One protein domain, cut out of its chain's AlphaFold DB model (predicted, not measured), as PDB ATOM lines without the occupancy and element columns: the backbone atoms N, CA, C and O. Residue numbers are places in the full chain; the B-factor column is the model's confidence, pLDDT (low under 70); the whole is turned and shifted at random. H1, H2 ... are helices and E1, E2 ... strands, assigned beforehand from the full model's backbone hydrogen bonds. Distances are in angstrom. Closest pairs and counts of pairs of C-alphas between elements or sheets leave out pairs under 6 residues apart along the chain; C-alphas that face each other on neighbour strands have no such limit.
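AT A GLANCE: This is residues 7 to 45 and 83 to 136 of the 138 residues of the protein "Lipoyl(octanoyl) transferase" of Spirochaetaceae bacterium 4572_7 (UniProt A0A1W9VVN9). What is the main picture? A small sheet of three strands, E1, E2 and E3, lies between two long helices, H1 over one face and H4 over the other, both running along E2. Helix H3 lies off the sheet, and residues 98 to 103 stick out. What makes it up? The printed part has 93 residues with four named helices and three named strands, in the order E1 H1 E2 E3 H2 H3 H4; the sheet runs E1 E2 E3 and is mixed, and the class is mixed, helices and strands. It is compact, with a radius of gyration of the C-alphas of 13.5 A and spans of 36 by 31 by 20 A.

HOW THE PARTS SIT: How does the printed part open? E1, residues 7 to 12, H1, residues 15 to 30, and E2, residues 36 to 42, form a strand-helix-strand unit, two parallel neighbour strands with a helix between, whose crossover is right-handed. N 8 and O 38 are 2.9 A apart, within hydrogen-bond range. What is on the other side of E2? E3, residues 87 to 91, is antiparallel to E2 at 164 degrees, with N 39 and O 89 2.9 A apart. Where are the long helices? H1 is over E2 at a height over the sheet of 9.2 A, and its closest C-alphas to E2 are those of Arg 29 and Asp 36, 6.5 A apart. H4, residues 120 to 135, is over E2 on the opposite face at a height of 9.0 A, with the C-alphas of Ile 40 and Ile 120 closest at 6.7 A; these are three layers, helices on both faces of a sheet. And the others? H3, residues 101 to 113, only just touches H4, with 3 pairs of C-alphas within 8 A, the closest those of Val 111 and Tyr 130 at 7.1 A, at a steep tilt of 48 degrees, opposite ways. H2, residues 94 to 97, is not on the sheet and is too short for an O i to N i+4 pair; every such pair is within hydrogen-bond range in H1 and H4, and 8 of 9 in H3.

IN THESE COORDINATES: Where does E1 begin? C-alpha 7 is at (9.672, 39.660, -20.475), and E1 is 14.9 A long. How long are the others? H1 is 22.3 A from first to last C-alpha, E2 20.3 A, E3 13.1 A, H2 5.3 A, H3 18.8 A and H4 21.4 A. Where does H4 end? C-alpha 135 is at (7.744, 42.131, -35.080).

THE WHOLE: How large is it? The two C-alphas farthest apart, those of Pro 45 and Gly 98, are 36.9 A apart. Is there a cut? Residues 46 to 82 are not printed, and C-alphas 45 and 83 are 6.9 A apart across the cut, in the link from E2 to E3. Of the links printed whole, H3 to H4 is short but not tight and the others are tight. Where is confidence low? Residue 112 and residues 114 to 118 are under 70, and the mean pLDDT of the printed part is 86.9.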
ATOM      1  N   VAL A   7       8.729  40.769 -20.661       93.25
ATOM      2  CA  VAL A   7       9.672  39.660 -20.475       93.25
ATOM      3  C   VAL A   7       9.843  39.380 -18.994       93.25
ATOM      4  O   VAL A   7      10.305  40.227 -18.230       93.25
ATOM      5  N   LYS A   8       9.494  38.157 -18.595       94.69
ATOM      6  CA  LYS A   8       9.551  37.690 -17.211       94.69
ATOM      7  C   LYS A   8      10.692  36.699 -17.044       94.69
ATOM      8  O   LYS A   8      10.737  35.693 -17.746       94.69
ATOM      9  N   THR A   9      11.558  36.942 -16.065       95.44
ATOM     10  CA  THR A   9      12.695  36.075 -15.725       95.44
ATOM     11  C   THR A   9      12.619  35.603 -14.267       95.44
ATOM     12  O   THR A   9      13.420  36.019 -13.435       95.44
ATOM     13  N   PRO A  10      11.655  34.734 -13.890       95.31
ATOM     14  CA  PRO A  10      11.468  34.317 -12.494       95.31
ATOM     15  C   PRO A  10      12.613  33.447 -11.936       95.31
ATOM     16  O   PRO A  10      12.557  33.017 -10.785       95.31
ATOM     17  N   GLY A  11      13.648  33.163 -12.731       94.81
ATOM     18  CA  GLY A  11      14.756  32.298 -12.350       94.81
ATOM     19  C   GLY A  11      14.352  30.837 -12.474       94.81
ATOM     20  O   GLY A  11      14.151  30.350 -13.582       94.81
ATOM     21  N   ARG A  12      14.225  30.133 -11.347       96.00
ATOM     22  CA  ARG A  12      13.894  28.705 -11.325       96.00
ATOM     23  C   ARG A  12      12.528  28.464 -10.695       96.00
ATOM     24  O   ARG A  12      12.314  28.851  -9.551       96.00
ATOM     25  N   LEU A  13      11.642  27.772 -11.411       97.44
ATOM     26  CA  LEU A  13      10.295  27.424 -10.944       97.44
ATOM     27  C   LEU A  13      10.010  25.936 -11.131       97.44
ATOM     28  O   LEU A  13      10.492  25.328 -12.089       97.44
ATOM     29  N   SER A  14       9.186  25.356 -10.250       97.12
ATOM     30  CA  SER A  14       8.614  24.029 -10.504       97.12
ATOM     31  C   SER A  14       7.827  24.043 -11.820       97.12
ATOM     32  O   SER A  14       7.363  25.098 -12.270       97.12
ATOM     33  N   TYR A  15       7.672  22.881 -12.455       96.31
ATOM     34  CA  TYR A  15       6.933  22.819 -13.714       96.31
ATOM     35  C   TYR A  15       5.476  23.269 -13.534       96.31
ATOM     36  O   TYR A  15       4.948  24.007 -14.362       96.31
ATOM     37  N   LEU A  16       4.833  22.875 -12.430       95.75
ATOM     38  CA  LEU A  16       3.439  23.220 -12.146       95.75
ATOM     39  C   LEU A  16       3.250  24.712 -11.834       95.75
ATOM     40  O   LEU A  16       2.287  25.308 -12.315       95.75
ATOM     41  N   ASP A  17       4.177  25.344 -11.108       97.50
ATOM     42  CA  ASP A  17       4.112  26.793 -10.858       97.50
ATOM     43  C   ASP A  17       4.307  27.590 -12.151       97.50
ATOM     44  O   ASP A  17       3.619  28.584 -12.393       97.50
ATOM     45  N   ALA A  18       5.214  27.135 -13.017       97.44
ATOM     46  CA  ALA A  18       5.408  27.740 -14.326       97.44
ATOM     47  C   ALA A  18       4.200  27.532 -15.249       97.44
ATOM     48  O   ALA A  18       3.865  28.431 -16.017       97.44
ATOM     49  N   LEU A  19       3.535  26.373 -15.187       96.06
ATOM     50  CA  LEU A  19       2.293  26.119 -15.920       96.06
ATOM     51  C   LEU A  19       1.190  27.079 -15.466       96.06
ATOM     52  O   LEU A  19       0.561  27.722 -16.300       96.06
ATOM     53  N   LYS A  20       1.026  27.262 -14.154       97.25
ATOM     54  CA  LYS A  20       0.076  28.233 -13.604       97.25
ATOM     55  C   LYS A  20       0.382  29.659 -14.073       97.25
ATOM     56  O   LYS A  20      -0.519  30.372 -14.505       97.25
ATOM     57  N   LEU A  21       1.654  30.069 -14.052       97.94
ATOM     58  CA  LEU A  21       2.072  31.379 -14.560       97.94
ATOM     59  C   LEU A  21       1.770  31.544 -16.059       97.94
ATOM     60  O   LEU A  21       1.375  32.634 -16.484       97.94
ATOM     61  N   GLN A  22       1.948  30.485 -16.858       97.62
ATOM     62  CA  GLN A  22       1.594  30.481 -18.280       97.62
ATOM     63  C   GLN A  22       0.090  30.666 -18.478       97.62
ATOM     64  O   GLN A  22      -0.303  31.535 -19.249       97.62
ATOM     65  N   GLU A  23      -0.741  29.905 -17.765       96.94
ATOM     66  CA  GLU A  23      -2.204  29.978 -17.862       96.94
ATOM     67  C   GLU A  23      -2.727  31.362 -17.449       96.94
ATOM     68  O   GLU A  23      -3.479  31.991 -18.192       96.94
ATOM     69  N   GLU A  24      -2.258  31.902 -16.322       97.88
ATOM     70  CA  GLU A  24      -2.635  33.246 -15.865       97.88
ATOM     71  C   GLU A  24      -2.209  34.345 -16.849       97.88
ATOM     72  O   GLU A  24      -2.932  35.321 -17.061       97.88
ATOM     73  N   THR A  25      -1.021  34.210 -17.442       98.00
ATOM     74  CA  THR A  25      -0.516  35.162 -18.440       98.00
ATOM     75  C   THR A  25      -1.304  35.036 -19.746       98.00
ATOM     76  O   THR A  25      -1.658  36.047 -20.347       98.00
ATOM     77  N   GLN A  26      -1.644  33.814 -20.161       97.00
ATOM     78  CA  GLN A  26      -2.455  33.555 -21.346       97.00
ATOM     79  C   GLN A  26      -3.849  34.173 -21.226       97.00
ATOM     80  O   GLN A  26      -4.291  34.826 -22.171       97.00
ATOM     81  N   GLU A  27      -4.538  33.994 -20.100       97.69
ATOM     82  CA  GLU A  27      -5.878  34.561 -19.905       97.69
ATOM     83  C   GLU A  27      -5.847  36.091 -19.941       97.69
ATOM     84  O   GLU A  27      -6.559  36.703 -20.736       97.69
ATOM     85  N   LYS A  28      -4.919  36.720 -19.210       97.31
ATOM     86  CA  LYS A  28      -4.736  38.180 -19.267       97.31
ATOM     87  C   LYS A  28      -4.429  38.671 -20.682       97.31
ATOM     88  O   LYS A  28      -4.910  39.727 -21.097       97.31
ATOM     89  N   ARG A  29      -3.632  37.911 -21.444       95.94
ATOM     90  CA  ARG A  29      -3.301  38.278 -22.822       95.94
ATOM     91  C   ARG A  29      -4.515  38.182 -23.745       95.94
ATOM     92  O   ARG A  29      -4.713  39.097 -24.543       95.94
ATOM     93  N   LYS A  30      -5.331  37.128 -23.621       95.00
ATOM     94  CA  LYS A  30      -6.597  36.970 -24.365       95.00
ATOM     95  C   LYS A  30      -7.586  38.094 -24.066       95.00
ATOM     96  O   LYS A  30      -8.266  38.559 -24.970       95.00
ATOM     97  N   GLU A  31      -7.646  38.543 -22.815       95.69
ATOM     98  CA  GLU A  31      -8.467  39.686 -22.395       95.69
ATOM     99  C   GLU A  31      -7.918  41.038 -22.886       95.69
ATOM    100  O   GLU A  31      -8.585  42.063 -22.748       95.69
ATOM    101  N   GLY A  32      -6.698  41.069 -23.436       93.88
ATOM    102  CA  GLY A  32      -6.030  42.296 -23.869       93.88
ATOM    103  C   GLY A  32      -5.584  43.197 -22.714       93.88
ATOM    104  O   GLY A  32      -5.340  44.383 -22.925       93.88
ATOM    105  N   THR A  33      -5.481  42.667 -21.488       95.81
ATOM    106  CA  THR A  33      -5.102  43.445 -20.293       95.81
ATOM    107  C   THR A  33      -3.590  43.548 -20.097       95.81
ATOM    108  O   THR A  33      -3.122  44.395 -19.334       95.81
ATOM    109  N   ILE A  34      -2.819  42.720 -20.806       95.75
ATOM    110  CA  ILE A  34      -1.355  42.756 -20.856       95.75
ATOM    111  C   ILE A  34      -0.865  42.644 -22.309       95.75
ATOM    112  O   ILE A  34      -1.584  42.094 -23.149       95.75
ATOM    113  N   PRO A  35       0.351  43.131 -22.619       94.88
ATOM    114  CA  PRO A  35       1.001  42.859 -23.900       94.88
ATOM    115  C   PRO A  35       1.360  41.377 -24.084       94.88
ATOM    116  O   PRO A  35       1.305  40.581 -23.141       94.88
ATOM    117  N   ASP A  36       1.801  41.017 -25.294       94.31
ATOM    118  CA  ASP A  36       2.477  39.736 -25.522       94.31
ATOM    119  C   ASP A  36       3.627  39.569 -24.521       94.31
ATOM    120  O   ASP A  36       4.313  40.532 -24.165       94.31
ATOM    121  N   THR A  37       3.795  38.350 -24.019       95.44
ATOM    122  CA  THR A  37       4.689  38.067 -22.896       95.44
ATOM    123  C   THR A  37       5.572  36.869 -23.202       95.44
ATOM    124  O   THR A  37       5.095  35.846 -23.694       95.44
ATOM    125  N   ILE A  38       6.850  36.959 -22.842       94.31
ATOM    126  CA  ILE A  38       7.786  35.835 -22.877       94.31
ATOM    127  C   ILE A  38       8.262  35.551 -21.460       94.31
ATOM    128  O   ILE A  38       8.733  36.439 -20.753       94.31
ATOM    129  N   ILE A  39       8.134  34.300 -21.034       96.06
ATOM    130  CA  ILE A  39       8.615  33.826 -19.738       96.06
ATOM    131  C   ILE A  39       9.874  33.001 -19.989       96.06
ATOM    132  O   ILE A  39       9.812  32.002 -20.698       96.06
ATOM    133  N   ILE A  40      11.000  33.405 -19.405       94.88
ATOM    134  CA  ILE A  40      12.295  32.727 -19.529       94.88
ATOM    135  C   ILE A  40      12.716  32.247 -18.144       94.88
ATOM    136  O   ILE A  40      12.836  33.043 -17.213       94.88
ATOM    137  N   LEU A  41      12.925  30.946 -17.991       96.19
ATOM    138  CA  LEU A  41      13.205  30.334 -16.695       96.19
ATOM    139  C   LEU A  41      14.020  29.048 -16.830       96.19
ATOM    140  O   LEU A  41      14.305  28.578 -17.927       96.19
ATOM    141  N   GLU A  42      14.340  28.453 -15.691       96.62
ATOM    142  CA  GLU A  42      14.803  27.074 -15.563       96.62
ATOM    143  C   GLU A  42      13.810  26.254 -14.729       96.62
ATOM    144  O   GLU A  42      13.092  26.789 -13.877       96.62
ATOM    145  N   HIS A  43      13.845  24.932 -14.888       97.06
ATOM    146  CA  HIS A  43      13.152  24.012 -13.990       97.06
ATOM    147  C   HIS A  43      14.133  23.250 -13.093       97.06
ATOM    148  O   HIS A  43      15.257  22.956 -13.505       97.06
ATOM    149  N   PRO A  44      13.724  22.863 -11.872       96.81
ATOM    150  CA  PRO A  44      14.257  21.661 -11.240       96.81
ATOM    151  C   PRO A  44      14.104  20.442 -12.173       96.81
ATOM    152  O   PRO A  44      13.295  20.493 -13.101       96.81
ATOM    153  N   PRO A  45      14.843  19.341 -11.945       96.44
ATOM    154  CA  PRO A  45      14.713  18.134 -12.755       96.44
ATOM    155  C   PRO A  45      13.251  17.674 -12.885       96.44
ATOM    156  O   PRO A  45      12.588  17.378 -11.892       96.44
ATOM    157  N   PRO A  83      18.236  22.061 -14.267       93.50
ATOM    158  CA  PRO A  83      19.157  23.178 -14.080       93.50
ATOM    159  C   PRO A  83      20.154  23.327 -15.234       93.50
ATOM    160  O   PRO A  83      20.722  22.339 -15.699       93.50
ATOM    161  N   GLY A  84      20.379  24.567 -15.670       89.19
ATOM    162  CA  GLY A  84      21.243  24.880 -16.815       89.19
ATOM    163  C   GLY A  84      20.579  24.718 -18.188       89.19
ATOM    164  O   GLY A  84      21.184  25.081 -19.193       89.19
ATOM    165  N   GLN A  85      19.337  24.226 -18.253       91.62
ATOM    166  CA  GLN A  85      18.518  24.294 -19.459       91.62
ATOM    167  C   GLN A  85      17.570  25.493 -19.367       91.62
ATOM    168  O   GLN A  85      16.667  25.516 -18.531       91.62
ATOM    169  N   ILE A  86      17.745  26.465 -20.262       91.06
ATOM    170  CA  ILE A  86      16.836  27.606 -20.362       91.06
ATOM    171  C   ILE A  86      15.569  27.184 -21.106       91.06
ATOM    172  O   ILE A  86      15.629  26.600 -22.187       91.06
ATOM    173  N   VAL A  87      14.420  27.508 -20.522       93.25
ATOM    174  CA  VAL A  87      13.090  27.249 -21.069       93.25
ATOM    175  C   VAL A  87      12.399  28.583 -21.331       93.25
ATOM    176  O   VAL A  87      12.337  29.440 -20.451       93.25
ATOM    177  N   GLY A  88      11.881  28.751 -22.550       92.69
ATOM    178  CA  GLY A  88      11.124  29.928 -22.973       92.69
ATOM    179  C   GLY A  88       9.666  29.583 -23.274       92.69
ATOM    180  O   GLY A  88       9.395  28.744 -24.131       92.69
ATOM    181  N   TYR A  89       8.728  30.252 -22.606       94.38
ATOM    182  CA  TYR A  89       7.301  30.201 -22.916       94.38
ATOM    183  C   TYR A  89       6.861  31.524 -23.529       94.38
ATOM    184  O   TYR A  89       6.803  32.544 -22.845       94.38
ATOM    185  N   ILE A  90       6.553  31.503 -24.821       92.12
ATOM    186  CA  ILE A  90       6.110  32.684 -25.562       92.12
ATOM    187  C   ILE A  90       4.582  32.654 -25.657       92.12
ATOM    188  O   ILE A  90       3.996  31.704 -26.180       92.12
ATOM    189  N   ILE A  91       3.947  33.699 -25.136       94.25
ATOM    190  CA  ILE A  91       2.497  33.847 -25.031       94.25
ATOM    191  C   ILE A  91       2.109  35.090 -25.825       94.25
ATOM    192  O   ILE A  91       2.308  36.217 -25.371       94.25
ATOM    193  N   MET A  92       1.566  34.873 -27.021       90.81
ATOM    194  CA  MET A  92       1.239  35.949 -27.953       90.81
ATOM    195  C   MET A  92      -0.020  35.664 -28.767       90.81
ATOM    196  O   MET A  92      -0.370  34.503 -28.996       90.81
ATOM    197  N   ASP A  93      -0.667  36.727 -29.240       89.31
ATOM    198  CA  ASP A  93      -1.771  36.618 -30.197       89.31
ATOM    199  C   ASP A  93      -1.253  36.664 -31.642       89.31
ATOM    200  O   ASP A  93      -0.982  37.729 -32.196       89.31
ATOM    201  N   LEU A  94      -1.134  35.493 -32.276       85.62
ATOM    202  CA  LEU A  94      -0.650  35.363 -33.657       85.62
ATOM    203  C   LEU A  94      -1.574  36.019 -34.698       85.62
ATOM    204  O   LEU A  94      -1.096  36.404 -35.771       85.62
ATOM    205  N   HIS A  95      -2.870  36.189 -34.406       84.25
ATOM    206  CA  HIS A  95      -3.803  36.829 -35.338       84.25
ATOM    207  C   HIS A  95      -3.418  38.280 -35.598       84.25
ATOM    208  O   HIS A  95      -3.528  38.762 -36.726       84.25
ATOM    209  N   GLU A  96      -2.890  38.954 -34.579       83.75
ATOM    210  CA  GLU A  96      -2.433  40.330 -34.693       83.75
ATOM    211  C   GLU A  96      -1.189  40.493 -35.587       83.75
ATOM    212  O   GLU A  96      -0.825  41.627 -35.914       83.75
ATOM    213  N   TYR A  97      -0.530  39.394 -35.966       78.69
ATOM    214  CA  TYR A  97       0.649  39.367 -36.839       78.69
ATOM    215  C   TYR A  97       0.347  38.807 -38.232       78.69
ATOM    216  O   TYR A  97       1.234  38.783 -39.081       78.69
ATOM    217  N   GLY A  98      -0.878  38.327 -38.477       78.12
ATOM    218  CA  GLY A  98      -1.239  37.670 -39.737       78.12
ATOM    219  C   GLY A  98      -0.411  36.414 -40.048       78.12
ATOM    220  O   GLY A  98      -0.393  35.982 -41.199       78.12
ATOM    221  N   LYS A  99       0.284  35.841 -39.053       73.19
ATOM    222  CA  LYS A  99       1.159  34.672 -39.215       73.19
ATOM    223  C   LYS A  99       0.446  33.382 -38.824       73.19
ATOM    224  O   LYS A  99      -0.347  33.347 -37.882       73.19
ATOM    225  N   GLY A 100       0.763  32.300 -39.532       80.38
ATOM    226  CA  GLY A 100       0.379  30.957 -39.119       80.38
ATOM    227  C   GLY A 100       1.320  30.403 -38.047       80.38
ATOM    228  O   GLY A 100       2.454  30.848 -37.891       80.38
ATOM    229  N   ILE A 101       0.881  29.350 -37.350       79.31
ATOM    230  CA  ILE A 101       1.701  28.650 -36.345       79.31
ATOM    231  C   ILE A 101       3.032  28.124 -36.911       79.31
ATOM    232  O   ILE A 101       4.012  28.036 -36.182       79.31
ATOM    233  N   LYS A 102       3.077  27.769 -38.202       81.31
ATOM    234  CA  LYS A 102       4.295  27.267 -38.855       81.31
ATOM    235  C   LYS A 102       5.331  28.365 -39.047       81.31
ATOM    236  O   LYS A 102       6.483  28.143 -38.705       81.31
ATOM    237  N   ASP A 103       4.909  29.525 -39.548       79.31
ATOM    238  CA  ASP A 103       5.801  30.668 -39.774       79.31
ATOM    239  C   ASP A 103       6.434  31.102 -38.452       79.31
ATOM    240  O   ASP A 103       7.640  31.289 -38.363       79.31
ATOM    241  N   TYR A 104       5.618  31.131 -37.399       79.06
ATOM    242  CA  TYR A 104       6.047  31.431 -36.043       79.06
ATOM    243  C   TYR A 104       7.062  30.427 -35.458       79.06
ATOM    244  O   TYR A 104       7.956  30.816 -34.713       79.06
ATOM    245  N   ILE A 105       6.947  29.133 -35.772       78.56
ATOM    246  CA  ILE A 105       7.933  28.139 -35.319       78.56
ATOM    247  C   ILE A 105       9.258  28.324 -36.063       78.56
ATOM    248  O   ILE A 105      10.300  28.354 -35.414       78.56
ATOM    249  N   SER A 106       9.220  28.496 -37.388       80.56
ATOM    250  CA  SER A 106      10.424  28.730 -38.201       80.56
ATOM    251  C   SER A 106      11.193  29.970 -37.734       80.56
ATOM    252  O   SER A 106      12.413  29.939 -37.600       80.56
ATOM    253  N   ASP A 107      10.453  31.034 -37.431       76.06
ATOM    254  CA  ASP A 107      10.936  32.281 -36.841       76.06
ATOM    255  C   ASP A 107      11.747  32.042 -35.550       76.06
ATOM    256  O   ASP A 107      12.859  32.545 -35.397       76.06
ATOM    257  N   ILE A 108      11.221  31.233 -34.621       76.62
ATOM    258  CA  ILE A 108      11.913  30.895 -33.366       76.62
ATOM    259  C   ILE A 108      13.165  30.052 -33.626       76.62
ATOM    260  O   ILE A 108      14.197  30.267 -32.988       76.62
ATOM    261  N   GLU A 109      13.080  29.072 -34.527       78.06
ATOM    262  CA  GLU A 109      14.201  28.183 -34.846       78.06
ATOM    263  C   GLU A 109      15.414  28.970 -35.363       78.06
ATOM    264  O   GLU A 109      16.540  28.715 -34.933       78.06
ATOM    265  N   GLU A 110      15.190  29.977 -36.210       75.56
ATOM    266  CA  GLU A 110      16.249  30.838 -36.746       75.56
ATOM    267  C   GLU A 110      17.000  31.614 -35.650       75.56
ATOM    268  O   GLU A 110      18.225  31.759 -35.699       75.56
ATOM    269  N   VAL A 111      16.291  32.068 -34.616       70.56
ATOM    270  CA  VAL A 111      16.890  32.782 -33.474       70.56
ATOM    271  C   VAL A 111      17.763  31.862 -32.643       70.56
ATOM    272  O   VAL A 111      18.878  32.224 -32.265       70.56
ATOM    273  N   LEU A 112      17.244  30.673 -32.340       69.81
ATOM    274  CA  LEU A 112      17.898  29.737 -31.435       69.81
ATOM    275  C   LEU A 112      19.160  29.124 -32.050       69.81
ATOM    276  O   LEU A 112      20.120  28.871 -31.326       69.81
ATOM    277  N   LEU A 113      19.196  28.926 -33.371       71.12
ATOM    278  CA  LEU A 113      20.354  28.355 -34.067       71.12
ATOM    279  C   LEU A 113      21.582  29.282 -34.101       71.12
ATOM    280  O   LEU A 113      22.694  28.797 -34.297       71.12
ATOM    281  N   ASN A 114      21.407  30.586 -33.876       66.25
ATOM    282  CA  ASN A 114      22.486  31.576 -33.932       66.25
ATOM    283  C   ASN A 114      23.070  31.951 -32.549       66.25
ATOM    284  O   ASN A 114      23.942  32.817 -32.471       66.25
ATOM    285  N   GLY A 115      22.606  31.335 -31.454       56.03
ATOM    286  CA  GLY A 115      23.049  31.650 -30.089       56.03
ATOM    287  C   GLY A 115      24.165  30.738 -29.559       56.03
ATOM    288  O   GLY A 115      23.967  29.536 -29.404       56.03
ATOM    289  N   GLU A 116      25.326  31.303 -29.208       58.06
ATOM    290  CA  GLU A 116      26.337  30.645 -28.354       58.06
ATOM    291  C   GLU A 116      25.884  30.606 -26.887       58.06
ATOM    292  O   GLU A 116      25.065  31.428 -26.504       58.06
ATOM    293  N   SER A 117      26.425  29.698 -26.054       56.31
ATOM    294  CA  SER A 117      25.941  29.392 -24.687       56.31
ATOM    295  C   SER A 117      25.359  30.603 -23.934       56.31
ATOM    296  O   SER A 117      26.083  31.536 -23.559       56.31
ATOM    297  N   LEU A 118      24.047  30.573 -23.713       63.84
ATOM    298  CA  LEU A 118      23.296  31.697 -23.170       63.84
ATOM    299  C   LEU A 118      22.983  31.460 -21.689       63.84
ATOM    300  O   LEU A 118      22.640  30.351 -21.288       63.84
ATOM    301  N   ASP A 119      23.099  32.518 -20.890       78.62
ATOM    302  CA  ASP A 119      22.447  32.631 -19.584       78.62
ATOM    303  C   ASP A 119      21.078  33.322 -19.754       78.62
ATOM    304  O   ASP A 119      20.760  33.824 -20.836       78.62
ATOM    305  N   ILE A 120      20.245  33.336 -18.707       80.19
ATOM    306  CA  ILE A 120      18.876  33.881 -18.777       80.19
ATOM    307  C   ILE A 120      18.854  35.346 -19.248       80.19
ATOM    308  O   ILE A 120      17.977  35.703 -20.035       80.19
ATOM    309  N   GLU A 121      19.802  36.184 -18.814       83.31
ATOM    310  CA  GLU A 121      19.836  37.596 -19.223       83.31
ATOM    311  C   GLU A 121      20.237  37.736 -20.696       83.31
ATOM    312  O   GLU A 121      19.592  38.471 -21.439       83.31
ATOM    313  N   LYS A 122      21.211  36.950 -21.169       81.00
ATOM    314  CA  LYS A 122      21.565  36.919 -22.595       81.00
ATOM    315  C   LYS A 122      20.424  36.413 -23.475       81.00
ATOM    316  O   LYS A 122      20.210  36.971 -24.547       81.00
ATOM    317  N   VAL A 123      19.682  35.381 -23.048       80.38
ATOM    318  CA  VAL A 123      18.496  34.909 -23.792       80.38
ATOM    319  C   VAL A 123      17.448  36.009 -23.853       80.38
ATOM    320  O   VAL A 123      16.904  36.266 -24.921       80.38
ATOM    321  N   LYS A 124      17.180  36.677 -22.729       83.12
ATOM    322  CA  LYS A 124      16.250  37.806 -22.681       83.12
ATOM    323  C   LYS A 124      16.643  38.890 -23.681       83.12
ATOM    324  O   LYS A 124      15.795  39.294 -24.471       83.12
ATOM    325  N   ASP A 125      17.904  39.310 -23.704       85.19
ATOM    326  CA  ASP A 125      18.372  40.343 -24.633       85.19
ATOM    327  C   ASP A 125      18.272  39.896 -26.100       85.19
ATOM    328  O   ASP A 125      17.803  40.660 -26.948       85.19
ATOM    329  N   LEU A 126      18.651  38.648 -26.402       81.12
ATOM    330  CA  LEU A 126      18.554  38.062 -27.743       81.12
ATOM    331  C   LEU A 126      17.100  38.022 -28.234       81.12
ATOM    332  O   LEU A 126      16.802  38.429 -29.356       81.12
ATOM    333  N   VAL A 127      16.192  37.555 -27.379       79.81
ATOM    334  CA  VAL A 127      14.766  37.447 -27.681       79.81
ATOM    335  C   VAL A 127      14.158  38.831 -27.874       79.81
ATOM    336  O   VAL A 127      13.490  39.063 -28.878       79.81
ATOM    337  N   VAL A 128      14.420  39.778 -26.969       83.62
ATOM    338  CA  VAL A 128      13.941  41.159 -27.121       83.62
ATOM    339  C   VAL A 128      14.426  41.736 -28.446       83.62
ATOM    340  O   VAL A 128      13.621  42.266 -29.206       83.62
ATOM    341  N   LYS A 129      15.717  41.590 -28.767       84.19
ATOM    342  CA  LYS A 129      16.285  42.058 -30.036       84.19
ATOM    343  C   LYS A 129      15.561  41.456 -31.242       84.19
ATOM    344  O   LYS A 129      15.137  42.204 -32.118       84.19
ATOM    345  N   TYR A 130      15.379  40.138 -31.272       81.88
ATOM    346  CA  TYR A 130      14.682  39.473 -32.370       81.88
ATOM    347  C   TYR A 130      13.254  39.988 -32.550       81.88
ATOM    348  O   TYR A 130      12.835  40.307 -33.662       81.88
ATOM    349  N   PHE A 131      12.505  40.117 -31.452       80.94
ATOM    350  CA  PHE A 131      11.127  40.587 -31.523       80.94
ATOM    351  C   PHE A 131      11.051  42.040 -32.010       80.94
ATOM    352  O   PHE A 131      10.152  42.379 -32.780       80.94
ATOM    353  N   LYS A 132      12.023  42.888 -31.661       84.25
ATOM    354  CA  LYS A 132      12.148  44.229 -32.251       84.25
ATOM    355  C   LYS A 132      12.366  44.171 -33.763       84.25
ATOM    356  O   LYS A 132      11.676  44.874 -34.493       84.25
ATOM    357  N   GLU A 133      13.278  43.321 -34.226       81.75
ATOM    358  CA  GLU A 133      13.653  43.212 -35.643       81.75
ATOM    359  C   GLU A 133      12.539  42.618 -36.517       81.75
ATOM    360  O   GLU A 133      12.268  43.132 -37.601       81.75
ATOM    361  N   VAL A 134      11.865  41.563 -36.052       76.19
ATOM    362  CA  VAL A 134      10.869  40.830 -36.852       76.19
ATOM    363  C   VAL A 134       9.455  41.361 -36.663       76.19
ATOM    364  O   VAL A 134       8.666  41.386 -37.611       76.19
ATOM    365  N   PHE A 135       9.118  41.796 -35.451       77.25
ATOM    366  CA  PHE A 135       7.744  42.131 -35.080       77.25
ATOM    367  C   PHE A 135       7.539  43.612 -34.723       77.25
ATOM    368  O   PHE A 135       6.406  44.005 -34.450       77.25
ATOM    369  N   ASN A 136       8.580  44.453 -34.807       79.62
ATOM    370  CA  ASN A 136       8.522  45.901 -34.550       79.62
ATOM    371  C   ASN A 136       8.015  46.263 -33.135       79.62
ATOM    372  O   ASN A 136       7.163  47.143 -32.974       79.62
TER     373      ASN A 136